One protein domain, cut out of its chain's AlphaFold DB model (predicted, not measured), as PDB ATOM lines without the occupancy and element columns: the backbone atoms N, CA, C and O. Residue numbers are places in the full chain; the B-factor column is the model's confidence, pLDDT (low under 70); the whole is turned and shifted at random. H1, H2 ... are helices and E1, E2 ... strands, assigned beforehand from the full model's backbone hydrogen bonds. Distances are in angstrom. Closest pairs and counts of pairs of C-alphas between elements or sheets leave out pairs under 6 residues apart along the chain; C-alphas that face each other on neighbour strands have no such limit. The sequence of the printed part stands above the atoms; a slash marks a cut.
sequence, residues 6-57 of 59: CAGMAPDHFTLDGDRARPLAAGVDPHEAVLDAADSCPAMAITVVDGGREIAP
ATOM      1  N   CYS A   6      -0.785 -26.718 -27.724       96.25
ATOM      2  CA  CYS A   6       0.002 -26.086 -28.784       96.25
ATOM      3  C   CYS A   6      -0.195 -26.756 -30.151       96.25
ATOM      4  O   CYS A   6      -0.362 -26.055 -31.140       96.25
ATOM      5  N   ALA A   7      -0.264 -28.090 -30.204       94.94
ATOM      6  CA  ALA A   7      -0.576 -28.822 -31.433       94.94
ATOM      7  C   ALA A   7      -2.035 -28.610 -31.883       94.94
ATOM      8  O   ALA A   7      -2.329 -28.697 -33.067       94.94
ATOM      9  N   GLY A   8      -2.947 -28.304 -30.951       93.94
ATOM     10  CA  GLY A   8      -4.325 -27.923 -31.274       93.94
ATOM     11  C   GLY A   8      -4.470 -26.489 -31.802       93.94
ATOM     12  O   GLY A   8      -5.251 -26.263 -32.719       93.94
ATOM     13  N   MET A   9      -3.727 -25.529 -31.241       94.25
ATOM     14  CA  MET A   9      -3.760 -24.114 -31.654       94.25
ATOM     15  C   MET A   9      -2.945 -23.836 -32.916       94.25
ATOM     16  O   MET A   9      -3.366 -23.052 -33.760       94.25
ATOM     17  N   ALA A  10      -1.779 -24.466 -33.033       96.31
ATOM     18  CA  ALA A  10      -0.816 -24.234 -34.099       96.31
ATOM     19  C   ALA A  10      -0.330 -25.579 -34.682       96.31
ATOM     20  O   ALA A  10       0.848 -25.928 -34.536       96.31
ATOM     21  N   PRO A  11      -1.222 -26.354 -35.334       95.44
ATOM     22  CA  PRO A  11      -0.917 -27.693 -35.857       95.44
ATOM     23  C   PRO A  11       0.181 -27.701 -36.929       95.44
ATOM     24  O   PRO A  11       0.903 -28.685 -37.064       95.44
ATOM     25  N   ASP A  12       0.355 -26.589 -37.645       96.00
ATOM     26  CA  ASP A  12       1.408 -26.430 -38.656       96.00
ATOM     27  C   ASP A  12       2.786 -26.115 -38.045       96.00
ATOM     28  O   ASP A  12       3.800 -26.113 -38.742       96.00
ATOM     29  N   HIS A  13       2.848 -25.881 -36.729       96.69
ATOM     30  CA  HIS A  13       4.079 -25.533 -36.014       96.69
ATOM     31  C   HIS A  13       4.440 -26.517 -34.904       96.69
ATOM     32  O   HIS A  13       5.621 -26.648 -34.582       96.69
ATOM     33  N   PHE A  14       3.467 -27.234 -34.342       96.12
ATOM     34  CA  PHE A  14       3.687 -28.200 -33.272       96.12
ATOM     35  C   PHE A  14       3.038 -29.541 -33.578       96.12
ATOM     36  O   PHE A  14       1.925 -29.624 -34.085       96.12
ATOM     37  N   THR A  15       3.709 -30.606 -33.157       95.69
ATOM     38  CA  THR A  15       3.158 -31.958 -33.143       95.69
ATOM     39  C   THR A  15       3.210 -32.543 -31.741       95.69
ATOM     40  O   THR A  15       4.026 -32.129 -30.913       95.69
ATOM     41  N   LEU A  16       2.339 -33.509 -31.467       92.94
ATOM     42  CA  LEU A  16       2.340 -34.280 -30.232       92.94
ATOM     43  C   LEU A  16       2.898 -35.676 -30.527       92.94
ATOM     44  O   LEU A  16       2.291 -36.445 -31.267       92.94
ATOM     45  N   ASP A  17       4.045 -36.000 -29.935       89.38
ATOM     46  CA  ASP A  17       4.634 -37.337 -29.975       89.38
ATOM     47  C   ASP A  17       4.447 -38.012 -28.614       89.38
ATOM     48  O   ASP A  17       5.152 -37.721 -27.640       89.38
ATOM     49  N   GLY A  18       3.433 -38.873 -28.532       87.94
ATOM     50  CA  GLY A  18       3.018 -39.504 -27.285       87.94
ATOM     51  C   GLY A  18       2.521 -38.473 -26.270       87.94
ATOM     52  O   GLY A  18       1.495 -37.830 -26.473       87.94
ATOM     53  N   ASP A  19       3.245 -38.323 -25.162       87.81
ATOM     54  CA  ASP A  19       2.901 -37.406 -24.072       87.81
ATOM     55  C   ASP A  19       3.666 -36.070 -24.122       87.81
ATOM     56  O   ASP A  19       3.547 -35.261 -23.192       87.81
ATOM     57  N   ARG A  20       4.449 -35.826 -25.184       90.88
ATOM     58  CA  ARG A  20       5.301 -34.639 -25.343       90.88
ATOM     59  C   ARG A  20       5.049 -33.929 -26.664       90.88
ATOM     60  O   ARG A  20       5.070 -34.538 -27.727       90.88
ATOM     61  N   ALA A  21       4.877 -32.613 -26.596       93.69
ATOM     62  CA  ALA A  21       4.814 -31.777 -27.787       93.69
ATOM     63  C   ALA A  21       6.222 -31.410 -28.277       93.69
ATOM     64  O   ALA A  21       7.144 -31.277 -27.466       93.69
ATOM     65  N   ARG A  22       6.382 -31.226 -29.591       93.81
ATOM     66  CA  ARG A  22       7.618 -30.742 -30.223       93.81
ATOM     67  C   ARG A  22       7.314 -29.761 -31.357       93.81
ATOM     68  O   ARG A  22       6.306 -29.947 -32.040       93.81
ATOM     69  N   PRO A  23       8.172 -28.752 -31.583       95.50
ATOM     70  CA  PRO A  23       8.078 -27.909 -32.766       95.50
ATOM     71  C   PRO A  23       8.439 -28.705 -34.028       95.50
ATOM     72  O   PRO A  23       9.299 -29.589 -33.989       95.50
ATOM     73  N   LEU A  24       7.792 -28.385 -35.147       96.44
ATOM     74  CA  LEU A  24       8.048 -29.007 -36.451       96.44
ATOM     75  C   LEU A  24       9.283 -28.430 -37.155       96.44
ATOM     76  O   LEU A  24       9.926 -29.123 -37.942       96.44
ATOM     77  N   ALA A  25       9.634 -27.181 -36.848       94.69
ATOM     78  CA  ALA A  25      10.797 -26.489 -37.386       94.69
ATOM     79  C   ALA A  25      11.516 -25.702 -36.282       94.69
ATOM     80  O   ALA A  25      10.905 -25.287 -35.300       94.69
ATOM     81  N   ALA A  26      12.823 -25.486 -36.454       89.12
ATOM     82  CA  ALA A  26      13.635 -24.706 -35.516       89.12
ATOM     83  C   ALA A  26      13.392 -23.188 -35.614       89.12
ATOM     84  O   ALA A  26      13.743 -22.449 -34.700       89.12
ATOM     85  N   GLY A  27      12.812 -22.730 -36.723       93.38
ATOM     86  CA  GLY A  27      12.462 -21.339 -36.968       93.38
ATOM     87  C   GLY A  27      11.223 -21.262 -37.848       93.38
ATOM     88  O   GLY A  27      10.933 -22.189 -38.608       93.38
ATOM     89  N   VAL A  28      10.493 -20.166 -37.707       95.12
ATOM     90  CA  VAL A  28       9.247 -19.875 -38.416       95.12
ATOM     91  C   VAL A  28       9.231 -18.391 -38.758       95.12
ATOM     92  O   VAL A  28       9.852 -17.593 -38.051       95.12
ATOM     93  N   ASP A  29       8.517 -18.021 -39.817       95.00
ATOM     94  CA  ASP A  29       8.172 -16.618 -40.034       95.00
ATOM     95  C   ASP A  29       7.294 -16.112 -38.873       95.00
ATOM     96  O   ASP A  29       6.642 -16.925 -38.205       95.00
ATOM     97  N   PRO A  30       7.258 -14.794 -38.603       94.44
ATOM     98  CA  PRO A  30       6.427 -14.230 -37.545       94.44
ATOM     99  C   PRO A  30       4.977 -14.714 -37.648       94.44
ATOM    100  O   PRO A  30       4.304 -14.479 -38.653       94.44
ATOM    101  N   HIS A  31       4.505 -15.406 -36.609       95.50
ATOM    102  CA  HIS A  31       3.212 -16.076 -36.639       95.50
ATOM    103  C   HIS A  31       2.533 -16.041 -35.266       95.50
ATOM    104  O   HIS A  31       2.992 -16.679 -34.318       95.50
ATOM    105  N   GLU A  32       1.396 -15.345 -35.170       95.62
ATOM    106  CA  GLU A  32       0.678 -15.137 -33.898       95.62
ATOM    107  C   GLU A  32       0.295 -16.455 -33.217       95.62
ATOM    108  O   GLU A  32       0.501 -16.601 -32.019       95.62
ATOM    109  N   ALA A  33      -0.146 -17.465 -33.976       95.81
ATOM    110  CA  ALA A  33      -0.511 -18.765 -33.401       95.81
ATOM    111  C   ALA A  33       0.634 -19.443 -32.615       95.81
ATOM    112  O   ALA A  33       0.373 -20.221 -31.700       95.81
ATOM    113  N   VAL A  34       1.901 -19.154 -32.943       96.44
ATOM    114  CA  VAL A  34       3.063 -19.667 -32.199       96.44
ATOM    115  C   VAL A  34       3.235 -18.925 -30.874       96.44
ATOM    116  O   VAL A  34       3.531 -19.558 -29.860       96.44
ATOM    117  N   LEU A  35       3.005 -17.609 -30.865       96.94
ATOM    118  CA  LEU A  35       3.022 -16.791 -29.650       96.94
ATOM    119  C   LEU A  35       1.865 -17.173 -28.721       96.94
ATOM    120  O   LEU A  35       2.087 -17.461 -27.548       96.94
ATOM    121  N   ASP A  36       0.653 -17.291 -29.261       96.56
ATOM    122  CA  ASP A  36      -0.539 -17.673 -28.498       96.56
ATOM    123  C   ASP A  36      -0.415 -19.089 -27.917       96.56
ATOM    124  O   ASP A  36      -0.827 -19.343 -26.780       96.56
ATOM    125  N   ALA A  37       0.200 -20.018 -28.659       96.44
ATOM    126  CA  ALA A  37       0.498 -21.356 -28.159       96.44
ATOM    127  C   ALA A  37       1.480 -21.330 -26.978       96.44
ATOM    128  O   ALA A  37       1.333 -22.139 -26.056       96.44
ATOM    129  N   ALA A  38       2.463 -20.423 -26.999       96.81
ATOM    130  CA  ALA A  38       3.407 -20.248 -25.902       96.81
ATOM    131  C   ALA A  38       2.729 -19.665 -24.656       96.81
ATOM    132  O   ALA A  38       2.844 -20.254 -23.581       96.81
ATOM    133  N   ASP A  39       1.946 -18.599 -24.820       95.81
ATOM    134  CA  ASP A  39       1.205 -17.941 -23.735       95.81
ATOM    135  C   ASP A  39       0.180 -18.866 -23.074       95.81
ATOM    136  O   ASP A  39      -0.014 -18.859 -21.860       95.81
ATOM    137  N   SER A  40      -0.478 -19.699 -23.878       94.31
ATOM    138  CA  SER A  40      -1.538 -20.587 -23.405       94.31
ATOM    139  C   SER A  40      -1.010 -21.893 -22.809       94.31
ATOM    140  O   SER A  40      -1.797 -22.714 -22.332       94.31
ATOM    141  N   CYS A  41       0.302 -22.153 -22.863       94.88
ATOM    142  CA  CYS A  41       0.877 -23.406 -22.393       94.88
ATOM    143  C   CYS A  41       0.806 -23.500 -20.853       94.88
ATOM    144  O   CYS A  41       1.567 -22.821 -20.169       94.88
ATOM    145  N   PRO A  42       0.015 -24.417 -20.258       92.38
ATOM    146  CA  PRO A  42      -0.148 -24.481 -18.799       92.38
ATOM    147  C   PRO A  42       1.130 -24.902 -18.074       92.38
ATOM    148  O   PRO A  42       1.283 -24.680 -16.879       92.38
ATOM    149  N   ALA A  43       2.024 -25.574 -18.800       92.75
ATOM    150  CA  ALA A  43       3.304 -26.037 -18.295       92.75
ATOM    151  C   ALA A  43       4.438 -25.033 -18.547       92.75
ATOM    152  O   ALA A  43       5.569 -25.338 -18.178       92.75
ATOM    153  N   MET A  44       4.165 -23.892 -19.198       92.19
ATOM    154  CA  MET A  44       5.177 -22.897 -19.578       92.19
ATOM    155  C   MET A  44       6.357 -23.528 -20.338       92.19
ATOM    156  O   MET A  44       7.521 -23.250 -20.070       92.19
ATOM    157  N   ALA A  45       6.053 -24.458 -21.250       94.75
ATOM    158  CA  ALA A  45       7.045 -25.331 -21.886       94.75
ATOM    159  C   ALA A  45       7.538 -24.835 -23.256       94.75
ATOM    160  O   ALA A  45       8.304 -25.534 -23.920       94.75
ATOM    161  N   ILE A  46       7.059 -23.678 -23.712       95.12
ATOM    162  CA  ILE A  46       7.351 -23.122 -25.033       95.12
ATOM    163  C   ILE A  46       7.938 -21.734 -24.822       95.12
ATOM    164  O   ILE A  46       7.334 -20.914 -24.139       95.12
ATOM    165  N   THR A  47       9.084 -21.484 -25.443       95.94
ATOM    166  CA  THR A  47       9.758 -20.186 -25.449       95.94
ATOM    167  C   THR A  47       9.951 -19.766 -26.897       95.94
ATOM    168  O   THR A  47      10.465 -20.548 -27.701       95.94
ATOM    169  N   VAL A  48       9.547 -18.543 -27.231       96.19
ATOM    170  CA  VAL A  48       9.729 -17.964 -28.566       96.19
ATOM    171  C   VAL A  48      10.726 -16.825 -28.462       96.19
ATOM    172  O   VAL A  48      10.581 -15.931 -27.629       96.19
ATOM    173  N   VAL A  49      11.748 -16.866 -29.312       96.50
ATOM    174  CA  VAL A  49      12.858 -15.914 -29.306       96.50
ATOM    175  C   VAL A  49      12.969 -15.263 -30.676       96.50
ATOM    176  O   VAL A  49      13.010 -15.962 -31.684       96.50
ATOM    177  N   ASP A  50      13.082 -13.939 -30.696       95.56
ATOM    178  CA  ASP A  50      13.407 -13.152 -31.884       95.56
ATOM    179  C   ASP A  50      14.653 -12.301 -31.611       95.56
ATOM    180  O   ASP A  50      14.760 -11.639 -30.578       95.56
ATOM    181  N   GLY A  51      15.650 -12.377 -32.494       93.44
ATOM    182  CA  GLY A  51      16.904 -11.628 -32.344       93.44
ATOM    183  C   GLY A  51      17.649 -11.863 -31.018       93.44
ATOM    184  O   GLY A  51      18.364 -10.978 -30.553       93.44
ATOM    185  N   GLY A  52      17.471 -13.027 -30.381       94.19
ATOM    186  CA  GLY A  52      18.054 -13.347 -29.069       94.19
ATOM    187  C   GLY A  52      17.259 -12.826 -27.866       94.19
ATOM    188  O   GLY A  52      17.692 -12.999 -26.728       94.19
ATOM    189  N   ARG A  53      16.096 -12.214 -28.095       95.00
ATOM    190  CA  ARG A  53      15.170 -11.770 -27.057       95.00
ATOM    191  C   ARG A  53      13.958 -12.689 -27.000       95.00
ATOM    192  O   ARG A  53      13.322 -12.943 -28.014       95.00
ATOM    193  N   GLU A  54      13.612 -13.139 -25.802       96.44
ATOM    194  CA  GLU A  54      12.346 -13.828 -25.563       96.44
ATOM    195  C   GLU A  54      11.168 -12.866 -25.771       96.44
ATOM    196  O   GLU A  54      11.141 -11.764 -25.212       96.44
ATOM    197  N   ILE A  55      10.226 -13.276 -26.619       96.44
ATOM    198  CA  ILE A  55       9.023 -12.509 -26.972       96.44
ATOM    199  C   ILE A  55       7.725 -13.210 -26.553       96.44
ATOM    200  O   ILE A  55       6.690 -12.553 -26.484       96.44
ATOM    201  N   ALA A  56       7.783 -14.511 -26.252       95.81
ATOM    202  CA  ALA A  56       6.710 -15.258 -25.606       95.81
ATOM    203  C   ALA A  56       7.303 -16.377 -24.721       95.81
ATOM    204  O   ALA A  56       8.324 -16.961 -25.111       95.81
ATOM    205  N   PRO A  57       6.670 -16.718 -23.584       95.25
ATOM    206  CA  PRO A  57       5.346 -16.263 -23.158       95.25
ATOM    207  C   PRO A  57       5.313 -14.804 -22.670       95.25
ATOM    208  O   PRO A  57       6.249 -14.315 -22.037       95.25
TER     209      PRO A  57
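This is residues 6 to 57 of the 59 residues of an uncharacterized protein of Streptomyces sp. L-9-10 (UniProt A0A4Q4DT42). Two small hairpins of two strands each, E1 with E2 and E3 with E4, lie towards opposite ends of an elongated domain, and two short helices meet between them, H1 beside the first hairpin and H2 beside the second. The hairpins form two separate antiparallel sheets, and eight-residue links, residues 24 to 31 and 40 to 47, run from E2 to H2 and from H2 to E3. The printed part has 52 residues, with two named helices and four named strands in the order H1, E1, E2, H2, E3, E4; the class is mixed, helices and strands. The whole is compact, with a radius of gyration of the C-alphas of 10.3 A, and it spans 31 by 20 by 16 A.

E1, residues 14 to 17, and E2, residues 20 to 23, form a hairpin and are antiparallel, with 146 degrees between their directions. N 15 and O 22, 2.9 A apart, and N 22 and O 15, 2.8 A apart, are within hydrogen-bond range. H1, residues 6 to 9, has its closest C-alphas to E1 at Ala 7 and Phe 14, 4.7 A apart. H1 and H2, residues 32 to 39, touch; their closest C-alphas are those of Cys 6 and Ala 37, 4.8 A apart. E3, residues 48 to 50, and E4, residues 53 to 56, form the second hairpin and are antiparallel at 140 degrees. N 50 and O 53 are within hydrogen-bond range at 2.9 A, and so are N 53 and O 50 at 2.9 A. The closest C-alphas of H2 and E4 are those of Leu 35 and Ala 56, 5.7 A apart; for H2 and E3 they are those of Leu 35 and Val 48, 6.9 A apart. E1 and E2 are both apart from E3 and E4, and H1 is apart from E3 and E4. In H2 every O i to N i+4 pair is within hydrogen-bond range; H1 is too short for such a pair.

H1 begins at C-alpha 6, at (0.002, -26.086, -28.784), and measures 5.1 A. E1 measures 9.8 A and E2 10.4 A from first to last C-alpha. H2 begins at C-alpha 32, at (0.678, -15.137, -33.898), and measures 10.6 A. E3 measures 6.9 A, and E4 measures 9.3 A and ends at C-alpha 56, at (6.710, -15.258, -25.606).

The C-alphas of Gly 18 and Gly 51, 31.6 A apart, are the two farthest apart. The printed part runs from residue 6 to residue 57 and has no cut. The links from H1 to E1, E1 to E2 and E3 to E4 are tight, those from E2 to H2 and H2 to E3 are short, and no link is long. The mean pLDDT of the printed part is 94.6, and no printed residue is under 70.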